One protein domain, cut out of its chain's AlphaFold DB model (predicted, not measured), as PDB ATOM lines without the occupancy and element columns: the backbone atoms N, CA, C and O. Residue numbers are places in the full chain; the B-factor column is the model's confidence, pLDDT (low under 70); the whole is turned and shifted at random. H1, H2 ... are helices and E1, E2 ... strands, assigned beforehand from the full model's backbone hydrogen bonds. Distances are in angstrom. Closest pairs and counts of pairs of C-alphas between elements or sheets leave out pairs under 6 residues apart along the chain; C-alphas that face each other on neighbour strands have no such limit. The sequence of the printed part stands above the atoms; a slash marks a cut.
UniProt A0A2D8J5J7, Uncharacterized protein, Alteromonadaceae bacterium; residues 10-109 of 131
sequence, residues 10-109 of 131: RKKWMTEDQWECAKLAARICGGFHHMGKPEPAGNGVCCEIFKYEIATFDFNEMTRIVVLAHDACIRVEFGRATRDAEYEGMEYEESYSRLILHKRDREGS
ATOM      1  N   ARG A  10      32.669  50.971  18.684       95.31
ATOM      2  CA  ARG A  10      33.749  50.979  17.690       95.31
ATOM      3  C   ARG A  10      33.888  52.375  17.091       95.31
ATOM      4  O   ARG A  10      32.934  52.962  16.581       95.31
ATOM      5  N   LYS A  11      35.097  52.930  17.151       94.75
ATOM      6  CA  LYS A  11      35.398  54.234  16.553       94.75
ATOM      7  C   LYS A  11      35.800  54.060  15.094       94.75
ATOM      8  O   LYS A  11      36.432  53.074  14.737       94.75
ATOM      9  N   LYS A  12      35.485  55.058  14.260       95.50
ATOM     10  CA  LYS A  12      35.796  55.042  12.816       95.50
ATOM     11  C   LYS A  12      37.287  54.861  12.512       95.50
ATOM     12  O   LYS A  12      37.620  54.352  11.454       95.50
ATOM     13  N   TRP A  13      38.159  55.293  13.422       96.19
ATOM     14  CA  TRP A  13      39.609  55.173  13.273       96.19
ATOM     15  C   TRP A  13      40.150  53.781  13.620       96.19
ATOM     16  O   TRP A  13      41.302  53.508  13.313       96.19
ATOM     17  N   MET A  14      39.358  52.917  14.266       97.69
ATOM     18  CA  MET A  14      39.832  51.614  14.729       97.69
ATOM     19  C   MET A  14      39.949  50.625  13.572       97.69
ATOM     20  O   MET A  14      38.939  50.221  12.980       97.69
ATOM     21  N   THR A  15      41.170  50.153  13.334       97.31
ATOM     22  CA  THR A  15      41.418  48.914  12.588       97.31
ATOM     23  C   THR A  15      40.785  47.711  13.301       97.31
ATOM     24  O   THR A  15      40.254  47.833  14.408       97.31
ATOM     25  N   GLU A  16      40.813  46.532  12.677       96.56
ATOM     26  CA  GLU A  16      40.316  45.317  13.334       96.56
ATOM     27  C   GLU A  16      41.143  44.958  14.573       96.56
ATOM     28  O   GLU A  16      40.578  44.716  15.634       96.56
ATOM     29  N   ASP A  17      42.470  45.063  14.496       97.38
ATOM     30  CA  ASP A  17      43.361  44.836  15.640       97.38
ATOM     31  C   ASP A  17      43.081  45.796  16.798       97.38
ATOM     32  O   ASP A  17      43.021  45.391  17.962       97.38
ATOM     33  N   GLN A  18      42.860  47.074  16.488       97.88
ATOM     34  CA  GLN A  18      42.476  48.069  17.488       97.88
ATOM     35  C   GLN A  18      41.092  47.771  18.069       97.88
ATOM     36  O   GLN A  18      40.863  47.983  19.260       97.88
ATOM     37  N   TRP A  19      40.172  47.243  17.260       97.06
ATOM     38  CA  TRP A  19      38.862  46.826  17.736       97.06
ATOM     39  C   TRP A  19      38.940  45.606  18.662       97.06
ATOM     40  O   TRP A  19      38.310  45.607  19.718       97.06
ATOM     41  N   GLU A  20      39.767  44.607  18.348       97.25
ATOM     42  CA  GLU A  20      40.060  43.487  19.252       97.25
ATOM     43  C   GLU A  20      40.665  43.965  20.579       97.25
ATOM     44  O   GLU A  20      40.242  43.526  21.651       97.25
ATOM     45  N   CYS A  21      41.588  44.930  20.526       97.75
ATOM     46  CA  CYS A  21      42.149  45.564  21.719       97.75
ATOM     47  C   CYS A  21      41.066  46.254  22.561       97.75
ATOM     48  O   CYS A  21      40.978  46.024  23.766       97.75
ATOM     49  N   ALA A  22      40.193  47.049  21.936       96.50
ATOM     50  CA  ALA A  22      39.098  47.720  22.633       96.50
ATOM     51  C   ALA A  22      38.111  46.720  23.264       96.50
ATOM     52  O   ALA A  22      37.645  46.929  24.385       96.50
ATOM     53  N   LYS A  23      37.826  45.603  22.582       96.06
ATOM     54  CA  LYS A  23      36.987  44.524  23.120       96.06
ATOM     55  C   LYS A  23      37.610  43.870  24.352       96.06
ATOM     56  O   LYS A  23      36.911  43.644  25.343       96.06
ATOM     57  N   LEU A  24      38.913  43.595  24.318       95.94
ATOM     58  CA  LEU A  24      39.625  43.037  25.465       95.94
ATOM     59  C   LEU A  24      39.622  44.009  26.654       95.94
ATOM     60  O   LEU A  24      39.288  43.601  27.766       95.94
ATOM     61  N   ALA A  25      39.921  45.288  26.413       94.56
ATOM     62  CA  ALA A  25      39.906  46.329  27.439       94.56
ATOM     63  C   ALA A  25      38.531  46.447  28.114       94.56
ATOM     64  O   ALA A  25      38.428  46.401  29.339       94.56
ATOM     65  N   ALA A  26      37.451  46.475  27.332       93.00
ATOM     66  CA  ALA A  26      36.098  46.477  27.878       93.00
ATOM     67  C   ALA A  26      35.803  45.209  28.695       93.00
ATOM     68  O   ALA A  26      35.220  45.305  29.772       93.00
ATOM     69  N   ARG A  27      36.244  44.022  28.257       92.31
ATOM     70  CA  ARG A  27      36.084  42.778  29.034       92.31
ATOM     71  C   ARG A  27      36.830  42.821  30.375       92.31
ATOM     72  O   ARG A  27      36.320  42.284  31.360       92.31
ATOM     73  N   ILE A  28      38.000  43.458  30.426       90.56
ATOM     74  CA  ILE A  28      38.776  43.683  31.657       90.56
ATOM     75  C   ILE A  28      38.029  44.642  32.599       90.56
ATOM     76  O   ILE A  28      37.887  44.357  33.793       90.56
ATOM     77  N   CYS A  29      37.489  45.737  32.058       88.00
ATOM     78  CA  CYS A  29      36.757  46.748  32.822       88.00
ATOM     79  C   CYS A  29      35.347  46.305  33.261       88.00
ATOM     80  O   CYS A  29      34.759  46.951  34.118       88.00
ATOM     81  N   GLY A  30      34.814  45.196  32.733       87.69
ATOM     82  CA  GLY A  30      33.455  44.712  33.027       87.69
ATOM     83  C   GLY A  30      32.387  45.176  32.026       87.69
ATOM     84  O   GLY A  30      31.204  44.929  32.219       87.69
ATOM     85  N   GLY A  31      32.798  45.821  30.938       89.81
ATOM     86  CA  GLY A  31      31.955  46.310  29.852       89.81
ATOM     87  C   GLY A  31      32.473  47.635  29.298       89.81
ATOM     88  O   GLY A  31      33.239  48.341  29.950       89.81
ATOM     89  N   PHE A  32      32.026  48.013  28.097       91.31
ATOM     90  CA  PHE A  32      32.407  49.298  27.496       91.31
ATOM     91  C   PHE A  32      31.938  50.513  28.307       91.31
ATOM     92  O   PHE A  32      32.588  51.549  28.275       91.31
ATOM     93  N   HIS A  33      30.838  50.386  29.052       88.38
ATOM     94  CA  HIS A  33      30.309  51.451  29.908       88.38
ATOM     95  C   HIS A  33      31.127  51.665  31.194       88.38
ATOM     96  O   HIS A  33      30.957  52.681  31.856       88.38
ATOM     97  N   HIS A  34      32.014  50.725  31.535       87.38
ATOM     98  CA  HIS A  34      32.966  50.831  32.645       87.38
ATOM     99  C   HIS A  34      34.390  51.167  32.171       87.38
ATOM    100  O   HIS A  34      35.315  51.245  32.977       87.38
ATOM    101  N   MET A  35      34.595  51.322  30.861       88.81
ATOM    102  CA  MET A  35      35.897  51.575  30.254       88.81
ATOM    103  C   MET A  35      36.074  53.070  29.976       88.81
ATOM    104  O   MET A  35      35.154  53.721  29.478       88.81
ATOM    105  N   GLY A  36      37.278  53.596  30.228       89.62
ATOM    106  CA  GLY A  36      37.692  54.904  29.725       89.62
ATOM    107  C   GLY A  36      37.497  55.023  28.216       89.62
ATOM    108  O   GLY A  36      37.495  54.031  27.479       89.62
ATOM    109  N   LYS A  37      37.335  56.257  27.731       92.00
ATOM    110  CA  LYS A  37      37.236  56.500  26.292       92.00
ATOM    111  C   LYS A  37      38.502  55.950  25.613       92.00
ATOM    112  O   LYS A  37      39.599  56.310  26.027       92.00
ATOM    113  N   PRO A  38      38.372  55.091  24.588       94.94
ATOM    114  CA  PRO A  38      39.535  54.548  23.912       94.94
ATOM    115  C   PRO A  38      40.202  55.625  23.059       94.94
ATOM    116  O   PRO A  38      39.527  56.383  22.349       94.94
ATOM    117  N   GLU A  39      41.526  55.631  23.086       95.88
ATOM    118  CA  GLU A  39      42.396  56.539  22.348       95.88
ATOM    119  C   GLU A  39      43.388  55.745  21.480       95.88
ATOM    120  O   GLU A  39      43.748  54.614  21.833       95.88
ATOM    121  N   PRO A  40      43.830  56.286  20.330       97.12
ATOM    122  CA  PRO A  40      44.844  55.635  19.508       97.12
ATOM    123  C   PRO A  40      46.190  55.531  20.238       97.12
ATOM    124  O   PRO A  40      46.678  56.512  20.796       97.12
ATOM    125  N   ALA A  41      46.830  54.366  20.161       96.12
ATOM    126  CA  ALA A  41      48.182  54.141  20.672       96.12
ATOM    127  C   ALA A  41      49.022  53.422  19.605       96.12
ATOM    128  O   ALA A  41      49.201  52.206  19.644       96.12
ATOM    129  N   GLY A  42      49.478  54.157  18.586       94.00
ATOM    130  CA  GLY A  42      50.068  53.555  17.383       94.00
ATOM    131  C   GLY A  42      49.073  52.602  16.708       94.00
ATOM    132  O   GLY A  42      47.931  52.978  16.459       94.00
ATOM    133  N   ASN A  43      49.476  51.346  16.491       93.56
ATOM    134  CA  ASN A  43      48.593  50.291  15.961       93.56
ATOM    135  C   ASN A  43      47.693  49.647  17.037       93.56
ATOM    136  O   ASN A  43      46.997  48.673  16.766       93.56
ATOM    137  N   GLY A  44      47.739  50.154  18.271       97.25
ATOM    138  CA  GLY A  44      46.964  49.689  19.414       97.25
ATOM    139  C   GLY A  44      45.927  50.703  19.892       97.25
ATOM    140  O   GLY A  44      45.635  51.701  19.223       97.25
ATOM    141  N   VAL A  45      45.385  50.434  21.078       98.00
ATOM    142  CA  VAL A  45      44.438  51.299  21.797       98.00
ATOM    143  C   VAL A  45      44.933  51.498  23.220       98.00
ATOM    144  O   VAL A  45      45.418  50.551  23.837       98.00
ATOM    145  N   CYS A  46      44.767  52.697  23.767       96.69
ATOM    146  CA  CYS A  46      44.877  52.920  25.201       96.69
ATOM    147  C   CYS A  46      43.568  53.439  25.799       96.69
ATOM    148  O   CYS A  46      42.727  54.009  25.102       96.69
ATOM    149  N   CYS A  47      43.367  53.184  27.089       94.19
ATOM    150  CA  CYS A  47      42.212  53.677  27.834       94.19
ATOM    151  C   CYS A  47      42.532  53.788  29.326       94.19
ATOM    152  O   CYS A  47      43.245  52.952  29.888       94.19
ATOM    153  N   GLU A  48      41.966  54.806  29.965       90.25
ATOM    154  CA  GLU A  48      41.958  54.938  31.421       90.25
ATOM    155  C   GLU A  48      41.242  53.745  32.074       90.25
ATOM    156  O   GLU A  48      40.246  53.228  31.550       90.25
ATOM    157  N   ILE A  49      41.774  53.300  33.214       81.75
ATOM    158  CA  ILE A  49      41.176  52.240  34.029       81.75
ATOM    159  C   ILE A  49      40.494  52.894  35.226       81.75
ATOM    160  O   ILE A  49      41.167  53.477  36.066       81.75
ATOM    161  N   PHE A  50      39.176  52.736  35.344       70.19
ATOM    162  CA  PHE A  50      38.408  53.279  36.473       70.19
ATOM    163  C   PHE A  50      38.283  52.325  37.668       70.19
ATOM    164  O   PHE A  50      37.516  52.583  38.592       70.19
ATOM    165  N   LYS A  51      38.981  51.186  37.656       66.06
ATOM    166  CA  LYS A  51      38.935  50.241  38.774       66.06
ATOM    167  C   LYS A  51      39.831  50.737  39.905       66.06
ATOM    168  O   LYS A  51      41.027  50.912  39.700       66.06
ATOM    169  N   TYR A  52      39.225  50.936  41.075       64.88
ATOM    170  CA  TYR A  52      39.875  51.466  42.276       64.88
ATOM    171  C   TYR A  52      41.037  50.595  42.763       64.88
ATOM    172  O   TYR A  52      42.014  51.120  43.287       64.88
ATOM    173  N   GLU A  53      40.955  49.278  42.560       76.25
ATOM    174  CA  GLU A  53      41.948  48.322  43.043       76.25
ATOM    175  C   GLU A  53      42.144  47.205  42.007       76.25
ATOM    176  O   GLU A  53      41.193  46.744  41.369       76.25
ATOM    177  N   ILE A  54      43.399  46.803  41.799       86.69
ATOM    178  CA  ILE A  54      43.787  45.702  40.915       86.69
ATOM    179  C   ILE A  54      44.668  44.766  41.736       86.69
ATOM    180  O   ILE A  54      45.805  45.115  42.052       86.69
ATOM    181  N   ALA A  55      44.168  43.573  42.050       89.62
ATOM    182  CA  ALA A  55      44.919  42.568  42.789       89.62
ATOM    183  C   ALA A  55      45.135  41.290  41.963       89.62
ATOM    184  O   ALA A  55      44.476  41.024  40.950       89.62
ATOM    185  N   THR A  56      46.119  40.489  42.376       92.06
ATOM    186  CA  THR A  56      46.397  39.164  41.796       92.06
ATOM    187  C   THR A  56      45.429  38.100  42.316       92.06
ATOM    188  O   THR A  56      45.139  37.133  41.609       92.06
ATOM    189  N   PHE A  57      44.874  38.287  43.512       88.38
ATOM    190  CA  PHE A  57      43.912  37.395  44.151       88.38
ATOM    191  C   PHE A  57      42.971  38.205  45.058       88.38
ATOM    192  O   PHE A  57      43.452  39.138  45.690       88.38
ATOM    193  N   ASP A  58      41.685  37.816  45.104       79.19
ATOM    194  CA  ASP A  58      40.543  38.560  45.686       79.19
ATOM    195  C   ASP A  58      40.367  39.965  45.077       79.19
ATOM    196  O   ASP A  58      41.207  40.832  45.261       79.19
ATOM    197  N   PHE A  59      39.329  40.174  44.257       77.56
ATOM    198  CA  PHE A  59      39.353  41.197  43.188       77.56
ATOM    199  C   PHE A  59      40.559  40.963  42.243       77.56
ATOM    200  O   PHE A  59      41.545  41.697  42.173       77.56
ATOM    201  N   ASN A  60      40.485  39.831  41.524       88.88
ATOM    202  CA  ASN A  60      41.561  39.209  40.741       88.88
ATOM    203  C   ASN A  60      41.812  39.827  39.348       88.88
ATOM    204  O   ASN A  60      42.204  39.121  38.410       88.88
ATOM    205  N   GLU A  61      41.572  41.125  39.182       89.88
ATOM    206  CA  GLU A  61      41.732  41.873  37.936       89.88
ATOM    207  C   GLU A  61      43.090  41.634  37.272       89.88
ATOM    208  O   GLU A  61      43.126  41.416  36.062       89.88
ATOM    209  N   MET A  62      44.189  41.620  38.038       92.75
ATOM    210  CA  MET A  62      45.527  41.407  37.476       92.75
ATOM    211  C   MET A  62      45.627  40.027  36.823       92.75
ATOM    212  O   MET A  62      46.072  39.895  35.685       92.75
ATOM    213  N   THR A  63      45.143  38.992  37.511       94.94
ATOM    214  CA  THR A  63      45.146  37.618  36.993       94.94
ATOM    215  C   THR A  63      44.240  37.487  35.773       94.94
ATOM    216  O   THR A  63      44.619  36.858  34.785       94.94
ATOM    217  N   ARG A  64      43.070  38.136  35.783       93.12
ATOM    218  CA  ARG A  64      42.182  38.183  34.614       93.12
ATOM    219  C   ARG A  64      42.852  38.863  33.425       93.12
ATOM    220  O   ARG A  64      42.720  38.362  32.316       93.12
ATOM    221  N   ILE A  65      43.559  39.974  33.639       94.94
ATOM    222  CA  ILE A  65      44.300  40.671  32.580       94.94
ATOM    223  C   ILE A  65      45.326  39.728  31.962       94.94
ATOM    224  O   ILE A  65      45.326  39.577  30.746       94.94
ATOM    225  N   VAL A  66      46.137  39.055  32.783       96.56
ATOM    226  CA  VAL A  66      47.162  38.114  32.310       96.56
ATOM    227  C   VAL A  66      46.537  37.003  31.465       96.56
ATOM    228  O   VAL A  66      46.919  36.833  30.309       96.56
ATOM    229  N   VAL A  67      45.535  36.294  31.989       96.88
ATOM    230  CA  VAL A  67      44.891  35.182  31.267       96.88
ATOM    231  C   VAL A  67      44.273  35.667  29.953       96.88
ATOM    232  O   VAL A  67      44.578  35.142  28.885       96.88
ATOM    233  N   LEU A  68      43.460  36.725  30.005       96.62
ATOM    234  CA  LEU A  68      42.739  37.213  28.831       96.62
ATOM    235  C   LEU A  68      43.673  37.796  27.755       96.62
ATOM    236  O   LEU A  68      43.392  37.653  26.566       96.62
ATOM    237  N   ALA A  69      44.771  38.445  28.154       97.69
ATOM    238  CA  ALA A  69      45.791  38.968  27.246       97.69
ATOM    239  C   ALA A  69      46.491  37.842  26.475       97.69
ATOM    240  O   ALA A  69      46.594  37.898  25.244       97.69
ATOM    241  N   HIS A  70      46.909  36.791  27.187       97.81
ATOM    242  CA  HIS A  70      47.531  35.620  26.580       97.81
ATOM    243  C   HIS A  70      46.558  34.866  25.665       97.81
ATOM    244  O   HIS A  70      46.939  34.557  24.534       97.81
ATOM    245  N   ASP A  71      45.302  34.653  26.066       97.38
ATOM    246  CA  ASP A  71      44.283  34.004  25.225       97.38
ATOM    247  C   ASP A  71      44.043  34.773  23.922       97.38
ATOM    248  O   ASP A  71      44.049  34.202  22.831       97.38
ATOM    249  N   ALA A  72      43.879  36.095  24.025       96.88
ATOM    250  CA  ALA A  72      43.579  36.948  22.882       96.88
ATOM    251  C   ALA A  72      44.806  37.276  22.018       96.88
ATOM    252  O   ALA A  72      44.644  37.880  20.954       96.88
ATOM    253  N   CYS A  73      46.015  36.896  22.444       97.50
ATOM    254  CA  CYS A  73      47.269  37.284  21.796       97.50
ATOM    255  C   CYS A  73      47.385  38.820  21.685       97.50
ATOM    256  O   CYS A  73      47.616  39.387  20.615       97.50
ATOM    257  N   ILE A  74      47.128  39.515  22.795       98.12
ATOM    258  CA  ILE A  74      47.167  40.978  22.897       98.12
ATOM    259  C   ILE A  74      48.092  41.340  24.048       98.12
ATOM    260  O   ILE A  74      47.813  41.018  25.197       98.12
ATOM    261  N   ARG A  75      49.167  42.072  23.751       97.44
ATOM    262  CA  ARG A  75      50.050  42.617  24.780       97.44
ATOM    263  C   ARG A  75      49.305  43.717  25.521       97.44
ATOM    264  O   ARG A  75      48.901  44.695  24.896       97.44
ATOM    265  N   VAL A  76      49.203  43.579  26.836       96.88
ATOM    266  CA  VAL A  76      48.653  44.597  27.732       96.88
ATOM    267  C   VAL A  76      49.784  45.189  28.565       96.88
ATOM    268  O   VAL A  76      50.567  44.466  29.172       96.88
ATOM    269  N   GLU A  77      49.875  46.511  28.578       95.56
ATOM    270  CA  GLU A  77      50.832  47.282  29.367       95.56
ATOM    271  C   GLU A  77      50.090  48.241  30.299       95.56
ATOM    272  O   GLU A  77      49.119  48.878  29.891       95.56
ATOM    273  N   PHE A  78      50.579  48.372  31.532       93.19
ATOM    274  CA  PHE A  78      50.181  49.441  32.443       93.19
ATOM    275  C   PHE A  78      51.037  50.677  32.180       93.19
ATOM    276  O   PHE A  78      52.231  50.694  32.474       93.19
ATOM    277  N   GLY A  79      50.416  51.709  31.617       92.44
ATOM    278  CA  GLY A  79      51.038  52.999  31.360       92.44
ATOM    279  C   GLY A  79      50.603  54.067  32.362       92.44
ATOM    280  O   GLY A  79      49.567  53.953  33.018       92.44
ATOM    281  N   ARG A  80      51.377  55.151  32.411       91.81
ATOM    282  CA  ARG A  80      51.014  56.415  33.065       91.81
ATOM    283  C   ARG A  80      50.637  57.448  32.003       91.81
ATOM    284  O   ARG A  80      51.233  57.469  30.923       91.81
ATOM    285  N   ALA A  81      49.667  58.291  32.311       90.81
ATOM    286  CA  ALA A  81      49.355  59.512  31.579       90.81
ATOM    287  C   ALA A  81      49.158  60.661  32.571       90.81
ATOM    288  O   ALA A  81      49.041  60.422  33.775       90.81
ATOM    289  N   THR A  82      49.178  61.886  32.063       92.88
ATOM    290  CA  THR A  82      48.996  63.104  32.849       92.88
ATOM    291  C   THR A  82      47.931  63.980  32.212       92.88
ATOM    292  O   THR A  82      47.719  63.919  30.998       92.88
ATOM    293  N   ARG A  83      47.232  64.761  33.032       91.19
ATOM    294  CA  ARG A  83      46.308  65.802  32.583       91.19
ATOM    295  C   ARG A  83      46.423  67.022  33.484       91.19
ATOM    296  O   ARG A  83      46.684  66.873  34.678       91.19
ATOM    297  N   ASP A  84      46.190  68.192  32.910       95.25
ATOM    298  CA  ASP A  84      46.040  69.415  33.690       95.25
ATOM    299  C   ASP A  84      44.762  69.312  34.532       95.25
ATOM    300  O   ASP A  84      43.705  68.896  34.042       95.25
ATOM    301  N   ALA A  85      44.875  69.658  35.808       92.88
ATOM    302  CA  ALA A  85      43.789  69.662  36.770       92.88
ATOM    303  C   ALA A  85      43.819  70.961  37.582       92.88
ATOM    304  O   ALA A  85      44.868  71.572  37.775       92.88
ATOM    305  N   GLU A  86      42.653  71.370  38.072       95.19
ATOM    306  CA  GLU A  86      42.510  72.531  38.943       95.19
ATOM    307  C   GLU A  86      41.765  72.115  40.209       95.19
ATOM    308  O   GLU A  86      40.706  71.483  40.145       95.19
ATOM    309  N   TYR A  87      42.309  72.481  41.367       91.44
ATOM    310  CA  TYR A  87      41.640  72.316  42.651       91.44
ATOM    311  C   TYR A  87      41.817  73.582  43.481       91.44
ATOM    312  O   TYR A  87      42.938  74.029  43.709       91.44
ATOM    313  N   GLU A  88      40.697  74.175  43.900       94.12
ATOM    314  CA  GLU A  88      40.666  75.408  44.701       94.12
ATOM    315  C   GLU A  88      41.485  76.566  44.091       94.12
ATOM    316  O   GLU A  88      42.135  77.334  44.801       94.12
ATOM    317  N   GLY A  89      41.454  76.706  42.759       94.12
ATOM    318  CA  GLY A  89      42.174  77.757  42.031       94.12
ATOM    319  C   GLY A  89      43.678  77.510  41.867       94.12
ATOM    320  O   GLY A  89      44.393  78.413  41.432       94.12
ATOM    321  N   MET A  90      44.173  76.319  42.216       93.56
ATOM    322  CA  MET A  90      45.550  75.896  41.956       93.56
ATOM    323  C   MET A  90      45.590  74.902  40.796       93.56
ATOM    324  O   MET A  90      44.963  73.843  40.861       93.56
ATOM    325  N   GLU A  91      46.362  75.231  39.763       96.62
ATOM    326  CA  GLU A  91      46.659  74.332  38.646       96.62
ATOM    327  C   GLU A  91      47.754  73.330  39.044       96.62
ATOM    328  O   GLU A  91      48.784  73.702  39.613       96.62
ATOM    329  N   TYR A  92      47.544  72.051  38.738       94.56
ATOM    330  CA  TYR A  92      48.530  70.991  38.935       94.56
ATOM    331  C   TYR A  92      48.394  69.892  37.877       94.56
ATOM    332  O   TYR A  92      47.366  69.752  37.217       94.56
ATOM    333  N   GLU A  93      49.444  69.086  37.722       94.81
ATOM    334  CA  GLU A  93      49.441  67.938  36.817       94.81
ATOM    335  C   GLU A  93      48.988  66.677  37.571       94.81
ATOM    336  O   GLU A  93      49.666  66.195  38.483       94.81
ATOM    337  N   GLU A  94      47.844  66.116  37.186       92.06
ATOM    338  CA  GLU A  94      47.332  64.865  37.742       92.06
ATOM    339  C   GLU A  94      47.825  63.676  36.909       92.06
ATOM    340  O   GLU A  94      47.575  63.594  35.707       92.06
ATOM    341  N   SER A  95      48.502  62.719  37.552       90.94
ATOM    342  CA  SER A  95      48.881  61.450  36.923       90.94
ATOM    343  C   SER A  95      47.806  60.386  37.133       90.94
ATOM    344  O   SER A  95      47.334  60.192  38.249       90.94
ATOM    345  N   TYR A  96      47.504  59.620  36.086       88.12
ATOM    346  CA  TYR A  96      46.579  58.488  36.145       88.12
ATOM    347  C   TYR A  96      47.117  57.266  35.393       88.12
ATOM    348  O   TYR A  96      47.979  57.361  34.509       88.12
ATOM    349  N   SER A  97      46.616  56.089  35.770       89.06
ATOM    350  CA  SER A  97      46.970  54.817  35.141       89.06
ATOM    351  C   SER A  97      46.069  54.513  33.945       89.06
ATOM    352  O   SER A  97      44.862  54.754  33.956       89.06
ATOM    353  N   ARG A  98      46.655  53.921  32.905       92.69
ATOM    354  CA  ARG A  98      45.941  53.468  31.707       92.69
ATOM    355  C   ARG A  98      46.435  52.103  31.257       92.69
ATOM    356  O   ARG A  98      47.594  51.764  31.483       92.69
ATOM    357  N   LEU A  99      45.586  51.349  30.566       95.00
ATOM    358  CA  LEU A  99      46.050  50.207  29.781       95.00
ATOM    359  C   LEU A  99      46.455  50.674  28.394       95.00
ATOM    360  O   LEU A  99      45.785  51.516  27.799       95.00
ATOM    361  N   ILE A 100      47.522  50.084  27.873       97.44
ATOM    362  CA  ILE A 100      47.950  50.202  26.484       97.44
ATOM    363  C   ILE A 100      47.944  48.790  25.901       97.44
ATOM    364  O   ILE A 100      48.618  47.894  26.413       97.44
ATOM    365  N   LEU A 101      47.146  48.577  24.859       98.06
ATOM    366  CA  LEU A 101      46.880  47.267  24.284       98.06
ATOM    367  C   LEU A 101      47.342  47.222  22.832       98.06
ATOM    368  O   LEU A 101      46.971  48.081  22.033       98.06
ATOM    369  N   HIS A 102      48.110  46.191  22.487       97.88
ATOM    370  CA  HIS A 102      48.578  45.947  21.125       97.88
ATOM    371  C   HIS A 102      48.334  44.498  20.727       97.88
ATOM    372  O   HIS A 102      48.823  43.586  21.396       97.88
ATOM    373  N   LYS A 103      47.637  44.286  19.608       97.81
ATOM    374  CA  LYS A 103      47.523  42.961  18.996       97.81
ATOM    375  C   LYS A 103      48.909  42.447  18.602       97.81
ATOM    376  O   LYS A 103      49.781  43.229  18.216       97.81
ATOM    377  N   ARG A 104      49.112  41.146  18.779       97.06
ATOM    378  CA  ARG A 104      50.358  40.429  18.521       97.06
ATOM    379  C   ARG A 104      50.066  39.104  17.833       97.06
ATOM    380  O   ARG A 104      48.934  38.621  17.869       97.06
ATOM    381  N   ASP A 105      51.114  38.514  17.284       95.69
ATOM    382  CA  ASP A 105      51.121  37.152  16.763       95.69
ATOM    383  C   ASP A 105      51.744  36.207  17.794       95.69
ATOM    384  O   ASP A 105      52.380  36.652  18.747       95.69
ATOM    385  N   ARG A 106      51.569  34.892  17.644       94.12
ATOM    386  CA  ARG A 106      52.206  33.923  18.558       94.12
ATOM    387  C   ARG A 106      53.719  33.883  18.385       94.12
ATOM    388  O   ARG A 106      54.455  33.754  19.359       94.12
ATOM    389  N   GLU A 107      54.167  34.078  17.153       92.44
ATOM    390  CA  GLU A 107      55.561  33.974  16.742       92.44
ATOM    391  C   GLU A 107      56.108  35.319  16.240       92.44
ATOM    392  O   GLU A 107      55.393  36.318  16.147       92.44
ATOM    393  N   GLY A 108      57.406  35.354  15.930       92.44
ATOM    394  CA  GLY A 108      58.096  36.532  15.401       92.44
ATOM    395  C   GLY A 108      59.057  37.185  16.395       92.44
ATOM    396  O   GLY A 108      59.478  36.588  17.387       92.44
ATOM    397  N   SER A 109      59.443  38.431  16.110       90.00
ATOM    398  CA  SER A 109      60.363  39.193  16.965       90.00
ATOM    399  C   SER A 109      59.735  39.558  18.315       90.00
ATOM    400  O   SER A 109      58.525  39.472  18.500       90.00
TER     401      SER A 109
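What this domain is: This is residues 10 to 109 of the 131 residues of an uncharacterized protein of Alteromonadaceae bacterium (UniProt A0A2D8J5J7). A long two-stranded hairpin, E3 and E4, makes the longest axis; at its open end, short E1 and E2 widen it into a twisted sheet with both helices on one face, its other face bare. H1 covers E2 and E4, H2 packs at the E3 edge, and the hairpin's turn at Glu 88 and Gly 89 reaches far past the helices. The 100 printed residues hold H1, E1, E2, H2, E3, E4 in chain order; the sheet, E1 - E2 - E4 - E3, is antiparallel, the class mixed. The whole is only just compact, close to loose: radius of gyration of the C-alphas 14.8 A, spans 51 by 36 by 29 A.

Where its parts are: E3, residues 74 to 87, spans 37.5 A and bends by 53 degrees at residue 84; E4, residues 90 to 103, spans 40.2 A, ending at C-alpha 103 (47.523, 42.961, 18.996). E1 is residues 39 to 41, E2 44 to 48. H1, residues 16 to 29, spans 19.9 A from C-alpha 16 (40.316, 45.317, 13.334); H2, residues 61 to 72, 15.9 A.

How they stand to each other: In hairpin E3 and E4, N 81 and O 96 are 2.9 A apart. E2 pairs with E4 through N 45 and O 101, 3.0 A, and with E1, its hairpin partner, through N 39 and O 46, 2.9 A. H1, height over the sheet 7.9 A, is slantwise to the strands, at 55 degrees to E4 on the local plane; its closest C-alphas to E4 are those of Cys 21 and Leu 101, 5.6 A, and to E2 those of Gln 18 and Gly 44, 5.1 A. H2, on the same face, is over none; its closest C-alphas to E3 are Ala 69 and Arg 75, 6.1 A. H1, with residues 24 to 28 alone, touches H2, closest at C-alphas 28 and 65, 6.4 A, opposite ways at a shallow tilt of 26 degrees. E2, H2, E3 form a split strand-helix-strand unit, E4 between its same-way strands, with a right-handed crossover. In both helices every O i to N i+4 pair is within hydrogen-bond range.

The domain as a whole: The C-alphas farthest apart, Gly 89 and Glu 107, are 52.3 A apart. The printed part has no cut; the E2 to H2 link, 12 residues, is long. Residues 51 to 52 are under pLDDT 70.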